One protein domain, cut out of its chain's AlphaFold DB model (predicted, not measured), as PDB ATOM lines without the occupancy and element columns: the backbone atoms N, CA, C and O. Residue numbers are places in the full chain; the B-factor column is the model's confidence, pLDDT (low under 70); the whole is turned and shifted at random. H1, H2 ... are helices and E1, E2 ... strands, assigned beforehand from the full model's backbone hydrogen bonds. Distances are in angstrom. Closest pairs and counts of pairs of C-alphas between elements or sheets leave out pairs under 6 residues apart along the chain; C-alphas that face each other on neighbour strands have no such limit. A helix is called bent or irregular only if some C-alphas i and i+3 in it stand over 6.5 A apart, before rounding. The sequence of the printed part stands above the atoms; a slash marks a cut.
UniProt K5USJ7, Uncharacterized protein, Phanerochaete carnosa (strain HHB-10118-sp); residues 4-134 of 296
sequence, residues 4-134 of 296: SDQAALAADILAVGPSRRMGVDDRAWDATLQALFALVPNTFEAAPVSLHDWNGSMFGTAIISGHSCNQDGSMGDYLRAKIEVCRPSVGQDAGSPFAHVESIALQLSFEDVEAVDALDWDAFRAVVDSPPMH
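AT A GLANCE: This is residues 4 to 134 of the 296 residues of an uncharacterized protein of Phanerochaete carnosa (strain HHB-10118-sp) (UniProt K5USJ7). A twisted four-strand sheet has H3 along one face, the other face bare of named helices; H1 and H5 pack on H3, and residues 90 to 95 stick out. The 131 printed residues hold H1 H2 H3 E1 E2 E3 E4 H4 H5 in that order, class mixed. The sheet, E1 E2 E3 E4, is a meander, each strand the antiparallel neighbour of the one before, and makes two layers with H3. The whole is compact, radius of gyration of the C-alphas 15.7 A, spanning 55 by 28 by 25 A.

IN THESE COORDINATES: Find C-alpha 4 at (180.984, 205.770, 145.634); H1 runs from there to residue 15. Next come H2, 18 to 22; H3, 26 to 38, 18.1 A; E1, 49 to 52; E2, 59 to 69, 32.3 A; E3, 75 to 86, 32.0 A; E4, 100 to 109, 27.3 A; and H4, 113 to 118. H5, 121 to 129, ends at (185.697, 223.887, 132.244); it is irregular, C-alphas 123 and 126 being 7.1 A apart.

HOW THE PARTS SIT: Start at H3, the hub, 8.5 A over the sheet, over E3 and along the strands. It touches H1 at C-alphas Ala 11 and Asp 30, the closest, 6.5 A, and H5 at Ala 35 and Ala 123, 4.6 A, running opposite ways to both, at 41 degrees, steep, and 27, shallow. H2 and H5 only graze the sheet; H4 is not on it. Within hydrogen-bond range find N 50 and O 63, 2.8 A; N 64 and O 81, 2.9 A; N 82 and O 105, 2.8 A. Every O i to N i+4 pair is within range in H1, H2 and H3; H4 has 0 of 2 and H5 2 of 5, against 3 of 3 and 4 of 6 for i+3.

THE WHOLE: C-alphas 72 and 93 are farthest apart, 56.9 A. The printed part has no cut; E3 to E4 is a long link. Residues 4 to 21, 43 to 59, 70 to 75 and 88 to 97 have pLDDT under 70.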
ATOM      1  N   SER A   4     179.659 205.235 145.310       48.78
ATOM      2  CA  SER A   4     180.984 205.770 145.634       48.78
ATOM      3  C   SER A   4     182.028 204.681 145.907       48.78
ATOM      4  O   SER A   4     183.189 204.880 145.577       48.78
ATOM      5  N   ASP A   5     181.640 203.532 146.467       42.06
ATOM      6  CA  ASP A   5     182.558 202.426 146.770       42.06
ATOM      7  C   ASP A   5     182.910 201.640 145.497       42.06
ATOM      8  O   ASP A   5     184.050 201.219 145.321       42.06
ATOM      9  N   GLN A   6     181.949 201.471 144.579       54.09
ATOM     10  CA  GLN A   6     182.194 200.870 143.261       54.09
ATOM     11  C   GLN A   6     182.972 201.811 142.337       54.09
ATOM     12  O   GLN A   6     183.857 201.346 141.625       54.09
ATOM     13  N   ALA A   7     182.693 203.117 142.376       53.44
ATOM     14  CA  ALA A   7     183.446 204.128 141.642       53.44
ATOM     15  C   ALA A   7     184.877 204.258 142.177       53.44
ATOM     16  O   ALA A   7     185.802 204.368 141.382       53.44
ATOM     17  N   ALA A   8     185.081 204.179 143.498       47.97
ATOM     18  CA  ALA A   8     186.412 204.139 144.103       47.97
ATOM     19  C   ALA A   8     187.167 202.850 143.740       47.97
ATOM     20  O   ALA A   8     188.324 202.916 143.346       47.97
ATOM     21  N   LEU A   9     186.507 201.686 143.771       49.16
ATOM     22  CA  LEU A   9     187.124 200.411 143.389       49.16
ATOM     23  C   LEU A   9     187.453 200.347 141.887       49.16
ATOM     24  O   LEU A   9     188.504 199.839 141.497       49.16
ATOM     25  N   ALA A  10     186.570 200.868 141.031       55.19
ATOM     26  CA  ALA A  10     186.821 200.986 139.601       55.19
ATOM     27  C   ALA A  10     187.934 202.004 139.325       55.19
ATOM     28  O   ALA A  10     188.826 201.704 138.539       55.19
ATOM     29  N   ALA A  11     187.938 203.156 140.003       51.88
ATOM     30  CA  ALA A  11     189.016 204.137 139.918       51.88
ATOM     31  C   ALA A  11     190.355 203.534 140.361       51.88
ATOM     32  O   ALA A  11     191.316 203.657 139.621       51.88
ATOM     33  N   ASP A  12     190.421 202.771 141.455       46.12
ATOM     34  CA  ASP A  12     191.654 202.109 141.910       46.12
ATOM     35  C   ASP A  12     192.178 201.073 140.899       46.12
ATOM     36  O   ASP A  12     193.382 200.996 140.634       46.12
ATOM     37  N   ILE A  13     191.291 200.301 140.262       52.12
ATOM     38  CA  ILE A  13     191.667 199.360 139.189       52.12
ATOM     39  C   ILE A  13     192.124 200.117 137.923       52.12
ATOM     40  O   ILE A  13     192.990 199.639 137.182       52.12
ATOM     41  N   LEU A  14     191.583 201.315 137.683       53.72
ATOM     42  CA  LEU A  14     191.861 202.163 136.519       53.72
ATOM     43  C   LEU A  14     192.978 203.206 136.739       53.72
ATOM     44  O   LEU A  14     193.491 203.756 135.764       53.72
ATOM     45  N   ALA A  15     193.406 203.447 137.974       49.69
ATOM     46  CA  ALA A  15     194.482 204.373 138.326       49.69
ATOM     47  C   ALA A  15     195.861 203.717 138.164       49.69
ATOM     48  O   ALA A  15     196.857 204.370 137.857       49.69
ATOM     49  N   VAL A  16     195.952 202.390 138.310       48.62
ATOM     50  CA  VAL A  16     197.252 201.694 138.261       48.62
ATOM     51  C   VAL A  16     197.727 201.421 136.820       48.62
ATOM     52  O   VAL A  16     198.924 201.244 136.585       48.62
ATOM     53  N   GLY A  17     196.829 201.422 135.826       56.09
ATOM     54  CA  GLY A  17     197.144 201.060 134.434       56.09
ATOM     55  C   GLY A  17     196.862 202.163 133.402       56.09
ATOM     56  O   GLY A  17     197.798 202.605 132.737       56.09
ATOM     57  N   PRO A  18     195.596 202.581 133.222       55.09
ATOM     58  CA  PRO A  18     195.178 203.567 132.221       55.09
ATOM     59  C   PRO A  18     195.847 204.945 132.272       55.09
ATOM     60  O   PRO A  18     196.406 205.355 131.253       55.09
ATOM     61  N   SER A  19     195.820 205.654 133.409       56.84
ATOM     62  CA  SER A  19     196.362 207.023 133.516       56.84
ATOM     63  C   SER A  19     197.855 207.047 133.187       56.84
ATOM     64  O   SER A  19     198.295 207.796 132.316       56.84
ATOM     65  N   ARG A  20     198.619 206.110 133.769       61.25
ATOM     66  CA  ARG A  20     200.053 205.915 133.503       61.25
ATOM     67  C   ARG A  20     200.355 205.527 132.061       61.25
ATOM     68  O   ARG A  20     201.357 205.981 131.514       61.25
ATOM     69  N   ARG A  21     199.517 204.694 131.433       63.72
ATOM     70  CA  ARG A  21     199.679 204.324 130.016       63.72
ATOM     71  C   ARG A  21     199.381 205.486 129.089       63.72
ATOM     72  O   ARG A  21     200.077 205.625 128.089       63.72
ATOM     73  N   MET A  22     198.376 206.301 129.410       71.00
ATOM     74  CA  MET A  22     197.956 207.445 128.599       71.00
ATOM     75  C   MET A  22     198.782 208.709 128.865       71.00
ATOM     76  O   MET A  22     198.869 209.555 127.976       71.00
ATOM     77  N   GLY A  23     199.447 208.788 130.020       75.44
ATOM     78  CA  GLY A  23     200.216 209.940 130.481       75.44
ATOM     79  C   GLY A  23     199.350 211.064 131.049       75.44
ATOM     80  O   GLY A  23     199.830 212.190 131.117       75.44
ATOM     81  N   VAL A  24     198.089 210.792 131.399       80.56
ATOM     82  CA  VAL A  24     197.156 211.789 131.955       80.56
ATOM     83  C   VAL A  24     197.438 211.975 133.442       80.56
ATOM     84  O   VAL A  24     197.763 211.004 134.122       80.56
ATOM     85  N   ASP A  25     197.310 213.206 133.940       84.50
ATOM     86  CA  ASP A  25     197.341 213.487 135.379       84.50
ATOM     87  C   ASP A  25     196.279 212.652 136.117       84.50
ATOM     88  O   ASP A  25     195.113 212.639 135.715       84.50
ATOM     89  N   ASP A  26     196.678 211.960 137.190       82.38
ATOM     90  CA  ASP A  26     195.803 211.022 137.905       82.38
ATOM     91  C   ASP A  26     194.527 211.716 138.408       82.38
ATOM     92  O   ASP A  26     193.439 211.167 138.272       82.38
ATOM     93  N   ARG A  27     194.613 212.969 138.881       84.81
ATOM     94  CA  ARG A  27     193.429 213.701 139.363       84.81
ATOM     95  C   ARG A  27     192.484 214.068 138.227       84.81
ATOM     96  O   ARG A  27     191.271 213.986 138.398       84.81
ATOM     97  N   ALA A  28     193.020 214.495 137.084       85.50
ATOM     98  CA  ALA A  28     192.209 214.802 135.907       85.50
ATOM     99  C   ALA A  28     191.512 213.546 135.358       85.50
ATOM    100  O   ALA A  28     190.342 213.596 134.966       85.50
ATOM    101  N   TRP A  29     192.219 212.415 135.360       87.06
ATOM    102  CA  TRP A  29     191.662 211.127 134.969       87.06
ATOM    103  C   TRP A  29     190.571 210.664 135.940       87.06
ATOM    104  O   TRP A  29     189.462 210.361 135.500       87.06
ATOM    105  N   ASP A  30     190.834 210.707 137.245       85.75
ATOM    106  CA  ASP A  30     189.868 210.330 138.278       85.75
ATOM    107  C   ASP A  30     188.615 211.204 138.225       85.75
ATOM    108  O   ASP A  30     187.505 210.681 138.245       85.75
ATOM    109  N   ALA A  31     188.760 212.525 138.074       89.00
ATOM    110  CA  ALA A  31     187.620 213.427 137.913       89.00
ATOM    111  C   ALA A  31     186.777 213.072 136.677       89.00
ATOM    112  O   ALA A  31     185.549 213.075 136.743       89.00
ATOM    113  N   THR A  32     187.427 212.709 135.568       90.12
ATOM    114  CA  THR A  32     186.741 212.271 134.342       90.12
ATOM    115  C   THR A  32     185.981 210.963 134.563       90.12
ATOM    116  O   THR A  32     184.833 210.838 134.138       90.12
ATOM    117  N   LEU A  33     186.591 209.995 135.251       87.19
ATOM    118  CA  LEU A  33     185.943 208.729 135.591       87.19
ATOM    119  C   LEU A  33     184.756 208.930 136.534       87.19
ATOM    120  O   LEU A  33     183.687 208.388 136.276       87.19
ATOM    121  N   GLN A  34     184.918 209.724 137.593       88.25
ATOM    122  CA  GLN A  34     183.843 210.026 138.540       88.25
ATOM    123  C   GLN A  34     182.665 210.712 137.840       88.25
ATOM    124  O   GLN A  34     181.523 210.300 138.034       88.25
ATOM    125  N   ALA A  35     182.937 211.681 136.958       90.94
ATOM    126  CA  ALA A  35     181.905 212.322 136.144       90.94
ATOM    127  C   ALA A  35     181.145 211.309 135.278       90.94
ATOM    128  O   ALA A  35     179.918 211.325 135.219       90.94
ATOM    129  N   LEU A  36     181.859 210.377 134.644       89.62
ATOM    130  CA  LEU A  36     181.251 209.329 133.829       89.62
ATOM    131  C   LEU A  36     180.407 208.353 134.646       89.62
ATOM    132  O   LEU A  36     179.310 208.005 134.218       89.62
ATOM    133  N   PHE A  37     180.891 207.927 135.813       84.38
ATOM    134  CA  PHE A  37     180.144 207.033 136.695       84.38
ATOM    135  C   PHE A  37     178.903 207.698 137.295       84.38
ATOM    136  O   PHE A  37     177.918 207.004 137.527       84.38
ATOM    137  N   ALA A  38     178.894 209.022 137.461       87.38
ATOM    138  CA  ALA A  38     177.703 209.763 137.879       87.38
ATOM    139  C   ALA A  38     176.550 209.690 136.854       87.38
ATOM    140  O   ALA A  38     175.387 209.838 137.223       87.38
ATOM    141  N   LEU A  39     176.849 209.404 135.577       86.00
ATOM    142  CA  LEU A  39     175.837 209.172 134.536       86.00
ATOM    143  C   LEU A  39     175.382 207.715 134.431       86.00
ATOM    144  O   LEU A  39     174.487 207.428 133.639       86.00
ATOM    145  N   VAL A  40     176.012 206.784 135.153       81.31
ATOM    146  CA  VAL A  40     175.662 205.363 135.102       81.31
ATOM    147  C   VAL A  40     174.543 205.105 136.113       81.31
ATOM    148  O   VAL A  40     174.776 205.210 137.318       81.31
ATOM    149  N   PRO A  41     173.327 204.747 135.668       74.50
ATOM    150  CA  PRO A  41     172.260 204.382 136.586       74.50
ATOM    151  C   PRO A  41     172.643 203.180 137.448       74.50
ATOM    152  O   PRO A  41     173.320 202.255 137.000       74.50
ATOM    153  N   ASN A  42     172.077 203.126 138.653       71.75
ATOM    154  CA  ASN A  42     172.216 201.997 139.583       71.75
ATOM    155  C   ASN A  42     171.742 200.644 139.021       71.75
ATOM    156  O   ASN A  42     171.965 199.608 139.643       71.75
ATOM    157  N   THR A  43     171.034 200.653 137.892       67.94
ATOM    158  CA  THR A  43     170.498 199.469 137.213       67.94
ATOM    159  C   THR A  43     171.501 198.806 136.269       67.94
ATOM    160  O   THR A  43     171.214 197.730 135.749       67.94
ATOM    161  N   PHE A  44     172.660 199.417 136.023       69.94
ATOM    162  CA  PHE A  44     173.672 198.855 135.133       69.94
ATOM    163  C   PHE A  44     174.440 197.729 135.831       69.94
ATOM    164  O   PHE A  44     174.895 197.878 136.963       69.94
ATOM    165  N   GLU A  45     174.613 196.602 135.138       67.62
ATOM    166  CA  GLU A  45     175.248 195.408 135.714       67.62
ATOM    167  C   GLU A  45     176.771 195.556 135.813       67.62
ATOM    168  O   GLU A  45     177.394 195.094 136.770       67.62
ATOM    169  N   ALA A  46     177.379 196.202 134.816       67.25
ATOM    170  CA  ALA A  46     178.809 196.468 134.761       67.25
ATOM    171  C   ALA A  46     179.127 197.637 133.818       67.25
ATOM    172  O   ALA A  46     178.420 197.881 132.838       67.25
ATOM    173  N   ALA A  47     180.251 198.307 134.078       66.75
ATOM    174  CA  ALA A  47     180.813 199.347 133.220       66.75
ATOM    175  C   ALA A  47     182.252 198.981 132.798       66.75
ATOM    176  O   ALA A  47     183.213 199.482 133.390       66.75
ATOM    177  N   PRO A  48     182.446 198.054 131.836       68.56
ATOM    178  CA  PRO A  48     183.773 197.743 131.319       68.56
ATOM    179  C   PRO A  48     184.487 198.975 130.743       68.56
ATOM    180  O   PRO A  48     183.925 199.758 129.974       68.56
ATOM    181  N   VAL A  49     185.776 199.079 131.065       66.31
ATOM    182  CA  VAL A  49     186.692 200.063 130.487       66.31
ATOM    183  C   VAL A  49     187.671 199.355 129.569       66.31
ATOM    184  O   VAL A  49     188.362 198.417 129.961       66.31
ATOM    185  N   SER A  50     187.741 199.831 128.334       69.62
ATOM    186  CA  SER A  50     188.668 199.357 127.315       69.62
ATOM    187  C   SER A  50     189.582 200.499 126.889       69.62
ATOM    188  O   SER A  50     189.140 201.622 126.647       69.62
ATOM    189  N   LEU A  51     190.880 200.215 126.822       65.69
ATOM    190  CA  LEU A  51     191.876 201.165 126.344       65.69
ATOM    191  C   LEU A  51     192.307 200.760 124.947       65.69
ATOM    192  O   LEU A  51     192.697 199.612 124.720       65.69
ATOM    193  N   HIS A  52     192.266 201.714 124.029       65.44
ATOM    194  CA  HIS A  52     192.762 201.534 122.681       65.44
ATOM    195  C   HIS A  52     193.978 202.430 122.477       65.44
ATOM    196  O   HIS A  52     193.859 203.624 122.209       65.44
ATOM    197  N   ASP A  53     195.158 201.819 122.561       58.69
ATOM    198  CA  ASP A  53     196.395 202.445 122.110       58.69
ATOM    199  C   ASP A  53     196.459 202.316 120.585       58.69
ATOM    200  O   ASP A  53     196.674 201.232 120.036       58.69
ATOM    201  N   TRP A  54     196.245 203.419 119.869       53.94
ATOM    202  CA  TRP A  54     196.531 203.459 118.438       53.94
ATOM    203  C   TRP A  54     198.035 203.650 118.278       53.94
ATOM    204  O   TRP A  54     198.559 204.746 118.453       53.94
ATOM    205  N   ASN A  55     198.725 202.543 118.007       45.72
ATOM    206  CA  ASN A  55     200.174 202.441 117.841       45.72
ATOM    207  C   ASN A  55     200.710 203.566 116.917       45.72
ATOM    208  O   ASN A  55     200.596 203.471 115.697       45.72
ATOM    209  N   GLY A  56     201.261 204.643 117.495       51.09
ATOM    210  CA  GLY A  56     201.828 205.791 116.764       51.09
ATOM    211  C   GLY A  56     200.934 207.034 116.598       51.09
ATOM    212  O   GLY A  56     201.374 207.997 115.971       51.09
ATOM    213  N   SER A  57     199.718 207.057 117.149       59.28
ATOM    214  CA  SER A  57     198.860 208.254 117.199       59.28
ATOM    215  C   SER A  57     199.314 209.220 118.305       59.28
ATOM    216  O   SER A  57     199.685 208.780 119.393       59.28
ATOM    217  N   MET A  58     199.242 210.537 118.062       58.12
ATOM    218  CA  MET A  58     199.396 211.560 119.120       58.12
ATOM    219  C   MET A  58     198.254 211.511 120.149       58.12
ATOM    220  O   MET A  58     198.387 212.049 121.249       58.12
ATOM    221  N   PHE A  59     197.158 210.834 119.797       59.00
ATOM    222  CA  PHE A  59     195.960 210.699 120.611       59.00
ATOM    223  C   PHE A  59     195.800 209.275 121.141       59.00
ATOM    224  O   PHE A  59     195.804 208.313 120.364       59.00
ATOM    225  N   GLY A  60     195.619 209.154 122.457       75.69
ATOM    226  CA  GLY A  60     195.105 207.949 123.104       75.69
ATOM    227  C   GLY A  60     193.577 207.964 123.116       75.69
ATOM    228  O   GLY A  60     192.964 209.030 123.160       75.69
ATOM    229  N   THR A  61     192.941 206.793 123.067       82.44
ATOM    230  CA  THR A  61     191.485 206.690 123.219       82.44
ATOM    231  C   THR A  61     191.135 205.694 124.313       82.44
ATOM    232  O   THR A  61     191.505 204.522 124.246       82.44
ATOM    233  N   ALA A  62     190.350 206.146 125.286       84.25
ATOM    234  CA  ALA A  62     189.683 205.272 126.237       84.25
ATOM    235  C   ALA A  62     188.203 205.152 125.875       84.25
ATOM    236  O   ALA A  62     187.553 206.138 125.530       84.25
ATOM    237  N   ILE A  63     187.673 203.935 125.934       84.31
ATOM    238  CA  ILE A  63     186.254 203.661 125.735       84.31
ATOM    239  C   ILE A  63     185.721 203.029 127.009       84.31
ATOM    240  O   ILE A  63     186.120 201.925 127.386       84.31
ATOM    241  N   ILE A  64     184.799 203.733 127.645       84.81
ATOM    242  CA  ILE A  64     184.050 203.252 128.799       84.81
ATOM    243  C   ILE A  64     182.660 202.933 128.300       84.81
ATOM    244  O   ILE A  64     182.039 203.745 127.619       84.81
ATOM    245  N   SER A  65     182.175 201.740 128.594       83.19
ATOM    246  CA  SER A  65     180.831 201.341 128.205       83.19
ATOM    247  C   SER A  65     180.158 200.650 129.362       83.19
ATOM    248  O   SER A  65     180.799 199.848 130.023       83.19
ATOM    249  N   GLY A  66     178.883 200.921 129.576       81.19
ATOM    250  CA  GLY A  66     178.026 200.163 130.467       81.19
ATOM    251  C   GLY A  66     176.732 199.807 129.751       81.19
ATOM    252  O   GLY A  66     176.337 200.482 128.798       81.19
ATOM    253  N   HIS A  67     176.094 198.731 130.187       79.81
ATOM    254  CA  HIS A  67     174.770 198.358 129.712       79.81
ATOM    255  C   HIS A  67     173.970 197.686 130.825       79.81
ATOM    256  O   HIS A  67     174.543 197.088 131.741       79.81
ATOM    257  N   SER A  68     172.648 197.778 130.728       77.81
ATOM    258  CA  SER A  68     171.728 196.884 131.417       77.81
ATOM    259  C   SER A  68     171.273 195.778 130.461       77.81
ATOM    260  O   SER A  68     171.157 195.970 129.244       77.81
ATOM    261  N   CYS A  69     171.051 194.589 131.014       70.19
ATOM    262  CA  CYS A  69     170.429 193.487 130.297       70.19
ATOM    263  C   CYS A  69     168.934 193.488 130.620       70.19
ATOM    264  O   CYS A  69     168.541 193.428 131.787       70.19
ATOM    265  N   ASN A  70     168.092 193.525 129.590       66.62
ATOM    266  CA  ASN A  70     166.660 193.325 129.779       66.62
ATOM    267  C   ASN A  70     166.379 191.833 130.045       66.62
ATOM    268  O   ASN A  70     167.194 190.964 129.727       66.62
ATOM    269  N   GLN A  71     165.208 191.510 130.609       56.06
ATOM    270  CA  GLN A  71     164.827 190.125 130.956       56.06
ATOM    271  C   GLN A  71     164.834 189.156 129.755       56.06
ATOM    272  O   GLN A  71     164.869 187.941 129.942       56.06
ATOM    273  N   ASP A  72     164.800 189.684 128.532       62.56
ATOM    274  CA  ASP A  72     164.823 188.951 127.267       62.56
ATOM    275  C   ASP A  72     166.224 188.841 126.631       62.56
ATOM    276  O   ASP A  72     166.366 188.272 125.547       62.56
ATOM    277  N   GLY A  73     167.267 189.367 127.285       57.34
ATOM    278  CA  GLY A  73     168.634 189.391 126.763       57.34
ATOM    279  C   GLY A  73     168.855 190.395 125.626       57.34
ATOM    280  O   GLY A  73     169.917 190.377 125.000       57.34
ATOM    281  N   SER A  74     167.876 191.262 125.340       62.72
ATOM    282  CA  SER A  74     168.080 192.406 124.454       62.72
ATOM    283  C   SER A  74     168.916 193.485 125.152       62.72
ATOM    284  O   SER A  74     168.931 193.599 126.381       62.72
ATOM    285  N   MET A  75     169.660 194.257 124.354       63.03
ATOM    286  CA  MET A  75     170.469 195.367 124.858       63.03
ATOM    287  C   MET A  75     169.518 196.446 125.391       63.03
ATOM    288  O   MET A  75     168.771 197.047 124.610       63.03
ATOM    289  N   GLY A  76     169.510 196.614 126.714       75.44
ATOM    290  CA  GLY A  76     168.647 197.538 127.435       75.44
ATOM    291  C   GLY A  76     169.137 198.974 127.336       75.44
ATOM    292  O   GLY A  76     169.401 199.496 126.247       75.44
ATOM    293  N   ASP A  77     169.286 199.611 128.488       84.88
ATOM    294  CA  ASP A  77     169.949 200.902 128.572       84.88
ATOM    295  C   ASP A  77     171.439 200.711 128.290       84.88
ATOM    296  O   ASP A  77     172.052 199.736 128.731       84.88
ATOM    297  N   TYR A  78     172.050 201.639 127.562       86.38
ATOM    298  CA  TYR A  78     173.495 201.634 127.392       86.38
ATOM    299  C   TYR A  78     174.079 203.037 127.469       86.38
ATOM    300  O   TYR A  78     173.490 204.029 127.036       86.38
ATOM    301  N   LEU A  79     175.297 203.079 127.993       89.69
ATOM    302  CA  LEU A  79     176.162 204.241 128.028       89.69
ATOM    303  C   LEU A  79     177.473 203.847 127.368       89.69
ATOM    304  O   LEU A  79     178.049 202.807 127.680       89.69
ATOM    305  N   ARG A  80     177.971 204.675 126.462       90.25
ATOM    306  CA  ARG A  80     179.300 204.523 125.885       90.25
ATOM    307  C   ARG A  80     179.960 205.883 125.794       90.25
ATOM    308  O   ARG A  80     179.511 206.747 125.055       90.25
ATOM    309  N   ALA A  81     181.054 206.054 126.513       92.12
ATOM    310  CA  ALA A  81     181.890 207.231 126.458       92.12
ATOM    311  C   ALA A  81     183.185 206.916 125.720       92.12
ATOM    312  O   ALA A  81     183.905 205.982 126.074       92.12
ATOM    313  N   LYS A  82     183.489 207.710 124.699       92.25
ATOM    314  CA  LYS A  82     184.797 207.745 124.053       92.25
ATOM    315  C   LYS A  82     185.526 208.989 124.549       92.25
ATOM    316  O   LYS A  82     185.040 210.095 124.345       92.25
ATOM    317  N   ILE A  83     186.674 208.792 125.179       91.50
ATOM    318  CA  ILE A  83     187.523 209.853 125.716       91.50
ATOM    319  C   ILE A  83     188.761 209.925 124.833       91.50
ATOM    320  O   ILE A  83     189.495 208.938 124.718       91.50
ATOM    321  N   GLU A  84     188.982 211.071 124.206       90.31
ATOM    322  CA  GLU A  84     190.192 211.339 123.434       90.31
ATOM    323  C   GLU A  84     191.173 212.122 124.302       90.31
ATOM    324  O   GLU A  84     190.817 213.099 124.966       90.31
ATOM    325  N   VAL A  85     192.411 211.642 124.336       87.38
ATOM    326  CA  VAL A  85     193.489 212.193 125.150       87.38
ATOM    327  C   VAL A  85     194.608 212.637 124.227       87.38
ATOM    328  O   VAL A  85     195.169 211.808 123.510       87.38
ATOM    329  N   CYS A  86     194.981 213.911 124.288       85.25
ATOM    330  CA  CYS A  86     196.075 214.467 123.504       85.25
ATOM    331  C   CYS A  86     197.374 214.464 124.315       85.25
ATOM    332  O   CYS A  86     197.408 214.899 125.472       85.25
ATOM    333  N   ARG A  87     198.461 213.972 123.707       78.00
ATOM    334  CA  ARG A  87     199.809 214.058 124.279       78.00
ATOM    335  C   ARG A  87     200.551 215.265 123.711       78.00
ATOM    336  O   ARG A  87     200.670 215.361 122.488       78.00
ATOM    337  N   PRO A  88     201.129 216.133 124.559       69.12
ATOM    338  CA  PRO A  88     202.045 217.162 124.090       69.12
ATOM    339  C   PRO A  88     203.212 216.507 123.342       69.12
ATOM    340  O   PRO A  88     203.838 215.566 123.841       69.12
ATOM    341  N   SER A  89     203.512 216.982 122.136       63.00
ATOM    342  CA  SER A  89     204.696 216.549 121.401       63.00
ATOM    343  C   SER A  89     205.960 216.964 122.160       63.00
ATOM    344  O   SER A  89     206.069 218.070 122.686       63.00
ATOM    345  N   VAL A  90     206.937 216.056 122.230       55.72
ATOM    346  CA  VAL A  90     208.222 216.298 122.896       55.72
ATOM    347  C   VAL A  90     209.039 217.266 122.035       55.72
ATOM    348  O   VAL A  90     209.829 216.849 121.192       55.72
ATOM    349  N   GLY A  91     208.812 218.570 122.195       55.66
ATOM    350  CA  GLY A  91     209.540 219.595 121.455       55.66
ATOM    351  C   GLY A  91     208.952 220.997 121.601       55.66
ATOM    352  O   GLY A  91     207.918 221.287 121.020       55.66
ATOM    353  N   GLN A  92     209.719 221.849 122.287       46.78
ATOM    354  CA  GLN A  92     209.588 223.305 122.454       46.78
ATOM    355  C   GLN A  92     208.553 223.813 123.477       46.78
ATOM    356  O   GLN A  92     207.351 223.620 123.359       46.78
ATOM    357  N   ASP A  93     209.120 224.511 124.467       51.84
ATOM    358  CA  ASP A  93     208.528 225.405 125.465       51.84
ATOM    359  C   ASP A  93     207.588 224.814 126.532       51.84
ATOM    360  O   ASP A  93     206.378 224.756 126.382       51.84
ATOM    361  N   ALA A  94     208.203 224.446 127.667       52.44
ATOM    362  CA  ALA A  94     207.726 224.559 129.060       52.44
ATOM    363  C   ALA A  94     206.229 224.312 129.394       52.44
ATOM    364  O   ALA A  94     205.721 224.876 130.363       52.44
ATOM    365  N   GLY A  95     205.527 223.466 128.641       58.84
ATOM    366  CA  GLY A  95     204.176 222.998 128.958       58.84
ATOM    367  C   GLY A  95     204.153 221.827 129.947       58.84
ATOM    368  O   GLY A  95     205.176 221.189 130.207       58.84
ATOM    369  N   SER A  96     202.966 221.531 130.495       60.94
ATOM    370  CA  SER A  96     202.737 220.339 131.324       60.94
ATOM    371  C   SER A  96     203.174 219.077 130.565       60.94
ATOM    372  O   SER A  96     202.764 218.907 129.417       60.94
ATOM    373  N   PRO A  97     203.967 218.177 131.173       67.31
ATOM    374  CA  PRO A  97     204.379 216.927 130.533       67.31
ATOM    375  C   PRO A  97     203.228 215.917 130.419       67.31
ATOM    376  O   PRO A  97     203.394 214.871 129.792       67.31
ATOM    377  N   PHE A  98     202.086 216.202 131.051       76.19
ATOM    378  CA  PHE A  98     200.944 215.307 131.087       76.19
ATOM    379  C   PHE A  98     200.062 215.468 129.851       76.19
ATOM    380  O   PHE A  98     199.786 216.572 129.375       76.19
ATOM    381  N   ALA A  99     199.586 214.329 129.368       83.50
ATOM    382  CA  ALA A  99     198.477 214.259 128.445       83.50
ATOM    383  C   ALA A  99     197.219 214.848 129.094       83.50
ATOM    384  O   ALA A  99     197.054 214.819 130.316       83.50
ATOM    385  N   HIS A 100     196.320 215.376 128.279       86.75
ATOM    386  CA  HIS A 100     195.074 215.966 128.752       86.75
ATOM    387  C   HIS A 100     193.886 215.375 128.011       86.75
ATOM    388  O   HIS A 100     194.006 214.944 126.865       86.75
ATOM    389  N   VAL A 101     192.733 215.369 128.681       89.94
ATOM    390  CA  VAL A 101     191.461 215.049 128.037       89.94
ATOM    391  C   VAL A 101     191.138 216.178 127.068       89.94
ATOM    392  O   VAL A 101     190.993 217.331 127.467       89.94
ATOM    393  N   GLU A 102     191.090 215.830 125.792       92.25
ATOM    394  CA  GLU A 102     190.815 216.750 124.697       92.25
ATOM    395  C   GLU A 102     189.322 216.769 124.379       92.25
ATOM    396  O   GLU A 102     188.737 217.825 124.143       92.25
ATOM    397  N   SER A 103     188.686 215.598 124.367       94.19
ATOM    398  CA  SER A 103     187.269 215.490 124.057       94.19
ATOM    399  C   SER A 103     186.614 214.289 124.723       94.19
ATOM    400  O   SER A 103     187.255 213.277 125.025       94.19
ATOM    401  N   ILE A 104     185.305 214.402 124.940       95.44
ATOM    402  CA  ILE A 104     184.458 213.307 125.410       95.44
ATOM    403  C   ILE A 104     183.251 213.229 124.485       95.44
ATOM    404  O   ILE A 104     182.490 214.187 124.363       95.44
ATOM    405  N   ALA A 105     183.058 212.076 123.851       95.12
ATOM    406  CA  ALA A 105     181.848 211.752 123.111       95.12
ATOM    407  C   ALA A 105     181.017 210.741 123.908       95.12
ATOM    408  O   ALA A 105     181.452 209.608 124.122       95.12
ATOM    409  N   LEU A 106     179.832 211.158 124.343       95.44
ATOM    410  CA  LEU A 106     178.875 210.355 125.092       95.44
ATOM    411  C   LEU A 106     177.787 209.846 124.168       95.44
ATOM    412  O   LEU A 106     177.068 210.629 123.557       95.44
ATOM    413  N   GLN A 107     177.626 208.538 124.121       93.44
ATOM    414  CA  GLN A 107     176.509 207.885 123.485       93.44
ATOM    415  C   GLN A 107     175.633 207.254 124.559       93.44
ATOM    416  O   GLN A 107     176.107 206.452 125.365       93.44
ATOM    417  N   LEU A 108     174.363 207.634 124.565       91.94
ATOM    418  CA  LEU A 108     173.401 207.237 125.579       91.94
ATOM    419  C   LEU A 108     172.157 206.699 124.891       91.94
ATOM    420  O   LEU A 108     171.695 207.270 123.907       91.94
ATOM    421  N   SER A 109     171.605 205.624 125.428       90.69
ATOM    422  CA  SER A 109     170.341 205.058 124.984       90.69
ATOM    423  C   SER A 109     169.612 204.534 126.193       90.69
ATOM    424  O   SER A 109     170.098 203.610 126.836       90.69
ATOM    425  N   PHE A 110     168.442 205.097 126.447       87.44
ATOM    426  CA  PHE A 110     167.571 204.669 127.525       87.44
ATOM    427  C   PHE A 110     166.249 204.152 126.965       87.44
ATOM    428  O   PHE A 110     165.751 204.650 125.951       87.44
ATOM    429  N   GLU A 111     165.691 203.128 127.603       86.62
ATOM    430  CA  GLU A 111     164.326 202.680 127.356       86.62
ATOM    431  C   GLU A 111     163.320 203.717 127.859       86.62
ATOM    432  O   GLU A 111     162.430 204.117 127.108       86.62
ATOM    433  N   ASP A 112     163.529 204.220 129.079       88.75
ATOM    434  CA  ASP A 112     162.857 205.413 129.582       88.75
ATOM    435  C   ASP A 112     163.688 206.661 129.269       88.75
ATOM    436  O   ASP A 112     164.649 207.000 129.959       88.75
ATOM    437  N   VAL A 113     163.304 207.365 128.207       89.44
ATOM    438  CA  VAL A 113     163.983 208.586 127.760       89.44
ATOM    439  C   VAL A 113     163.907 209.703 128.812       89.44
ATOM    440  O   VAL A 113     164.786 210.562 128.847       89.44
ATOM    441  N   GLU A 114     162.906 209.695 129.695       90.69
ATOM    442  CA  GLU A 114     162.758 210.711 130.743       90.69
ATOM    443  C   GLU A 114     163.771 210.515 131.883       90.69
ATOM    444  O   GLU A 114     164.124 211.480 132.563       90.69
ATOM    445  N   ALA A 115     164.333 209.309 132.047       88.12
ATOM    446  CA  ALA A 115     165.370 209.029 133.048       88.12
ATOM    447  C   ALA A 115     166.625 209.904 132.870       88.12
ATOM    448  O   ALA A 115     167.368 210.153 133.820       88.12
ATOM    449  N   VAL A 116     166.836 210.423 131.660       90.75
ATOM    450  CA  VAL A 116     167.951 211.304 131.304       90.75
ATOM    451  C   VAL A 116     167.913 212.637 132.058       90.75
ATOM    452  O   VAL A 116     168.958 213.242 132.321       90.75
ATOM    453  N   ASP A 117     166.724 213.090 132.456       90.19
ATOM    454  CA  ASP A 117     166.581 214.331 133.216       90.19
ATOM    455  C   ASP A 117     167.058 214.194 134.669       90.19
ATOM    456  O   ASP A 117     167.339 215.197 135.325       90.19
ATOM    457  N   ALA A 118     167.186 212.960 135.162       90.31
ATOM    458  CA  ALA A 118     167.681 212.660 136.502       90.31
ATOM    459  C   ALA A 118     169.200 212.421 136.556       90.31
ATOM    460  O   ALA A 118     169.736 212.203 137.642       90.31
ATOM    461  N   LEU A 119     169.898 212.439 135.413       90.94
ATOM    462  CA  LEU A 119     171.346 212.239 135.375       90.94
ATOM    463  C   LEU A 119     172.091 213.431 135.984       90.94
ATOM    464  O   LEU A 119     171.758 214.591 135.728       90.94
ATOM    465  N   ASP A 120     173.147 213.136 136.745       91.69
ATOM    466  CA  ASP A 120     174.003 214.150 137.360       91.69
ATOM    467  C   ASP A 120     175.025 214.691 136.351       91.69
ATOM    468  O   ASP A 120     176.211 214.353 136.343       91.69
ATOM    469  N   TRP A 121     174.533 215.537 135.447       94.38
ATOM    470  CA  TRP A 121     175.362 216.198 134.445       94.38
ATOM    471  C   TRP A 121     176.399 217.137 135.059       94.38
ATOM    472  O   TRP A 121     177.461 217.329 134.470       94.38
ATOM    473  N   ASP A 122     176.130 217.713 136.232       94.62
ATOM    474  CA  ASP A 122     177.013 218.702 136.855       94.62
ATOM    475  C   ASP A 122     178.355 218.104 137.290       94.62
ATOM    476  O   ASP A 122     179.354 218.827 137.352       94.62
ATOM    477  N   ALA A 123     178.429 216.781 137.454       92.50
ATOM    478  CA  ALA A 123     179.685 216.069 137.656       92.50
ATOM    479  C   ALA A 123     180.704 216.306 136.515       92.50
ATOM    480  O   ALA A 123     181.912 216.282 136.751       92.50
ATOM    481  N   PHE A 124     180.252 216.617 135.289       93.31
ATOM    482  CA  PHE A 124     181.135 216.945 134.158       93.31
ATOM    483  C   PHE A 124     181.694 218.359 134.173       93.31
ATOM    484  O   PHE A 124     182.650 218.631 133.443       93.31
ATOM    485  N   ARG A 125     181.124 219.266 134.967       95.31
ATOM    486  CA  ARG A 125     181.419 220.696 134.860       95.31
ATOM    487  C   ARG A 125     182.911 220.991 134.991       95.31
ATOM    488  O   ARG A 125     183.483 221.645 134.130       95.31
ATOM    489  N   ALA A 126     183.565 220.420 136.002       92.81
ATOM    490  CA  ALA A 126     185.000 220.607 136.217       92.81
ATOM    491  C   ALA A 126     185.860 220.063 135.059       92.81
ATOM    492  O   ALA A 126     186.897 220.638 134.731       92.81
ATOM    493  N   VAL A 127     185.428 218.968 134.428       92.94
ATOM    494  CA  VAL A 127     186.130 218.355 133.292       92.94
ATOM    495  C   VAL A 127     185.986 219.228 132.047       92.94
ATOM    496  O   VAL A 127     186.962 219.456 131.337       92.94
ATOM    497  N   VAL A 128     184.789 219.761 131.797       94.75
ATOM    498  CA  VAL A 128     184.511 220.607 130.630       94.75
ATOM    499  C   VAL A 128     185.091 222.007 130.774       94.75
ATOM    500  O   VAL A 128     185.627 222.536 129.803       94.75
ATOM    501  N   ASP A 129     185.085 222.581 131.973       94.19
ATOM    502  CA  ASP A 129     185.697 223.887 132.244       94.19
ATOM    503  C   ASP A 129     187.231 223.850 132.119       94.19
ATOM    504  O   ASP A 129     187.876 224.893 131.980       94.19
ATOM    505  N   SER A 130     187.833 222.656 132.094       91.12
ATOM    506  CA  SER A 130     189.266 222.473 131.870       91.12
ATOM    507  C   SER A 130     189.708 223.121 130.544       91.12
ATOM    508  O   SER A 130     189.156 222.791 129.490       91.12
ATOM    509  N   PRO A 131     190.711 224.025 130.540       89.81
ATOM    510  CA  PRO A 131     191.213 224.665 129.322       89.81
ATOM    511  C   PRO A 131     191.546 223.717 128.153       89.81
ATOM    512  O   PRO A 131     191.170 224.052 127.031       89.81
ATOM    513  N   PRO A 132     192.200 222.552 128.361       88.94
ATOM    514  CA  PRO A 132     192.495 221.614 127.274       88.94
ATOM    515  C   PRO A 132     191.276 220.905 126.666       88.94
ATOM    516  O   PRO A 132     191.386 220.335 125.585       88.94
ATOM    517  N   MET A 133     190.133 220.901 127.352       93.12
ATOM    518  CA  MET A 133     188.936 220.216 126.880       93.12
ATOM    519  C   MET A 133     188.275 221.043 125.773       93.12
ATOM    520  O   MET A 133     187.838 222.170 126.018       93.12
ATOM    521  N   HIS A 134     188.190 220.491 124.566       94.38
ATOM    522  CA  HIS A 134     187.613 221.146 123.396       94.38
ATOM    523  C   HIS A 134     186.104 220.973 123.306       94.38
ATOM    524  O   HIS A 134     185.407 221.936 122.998       94.38
TER     525      HIS A 134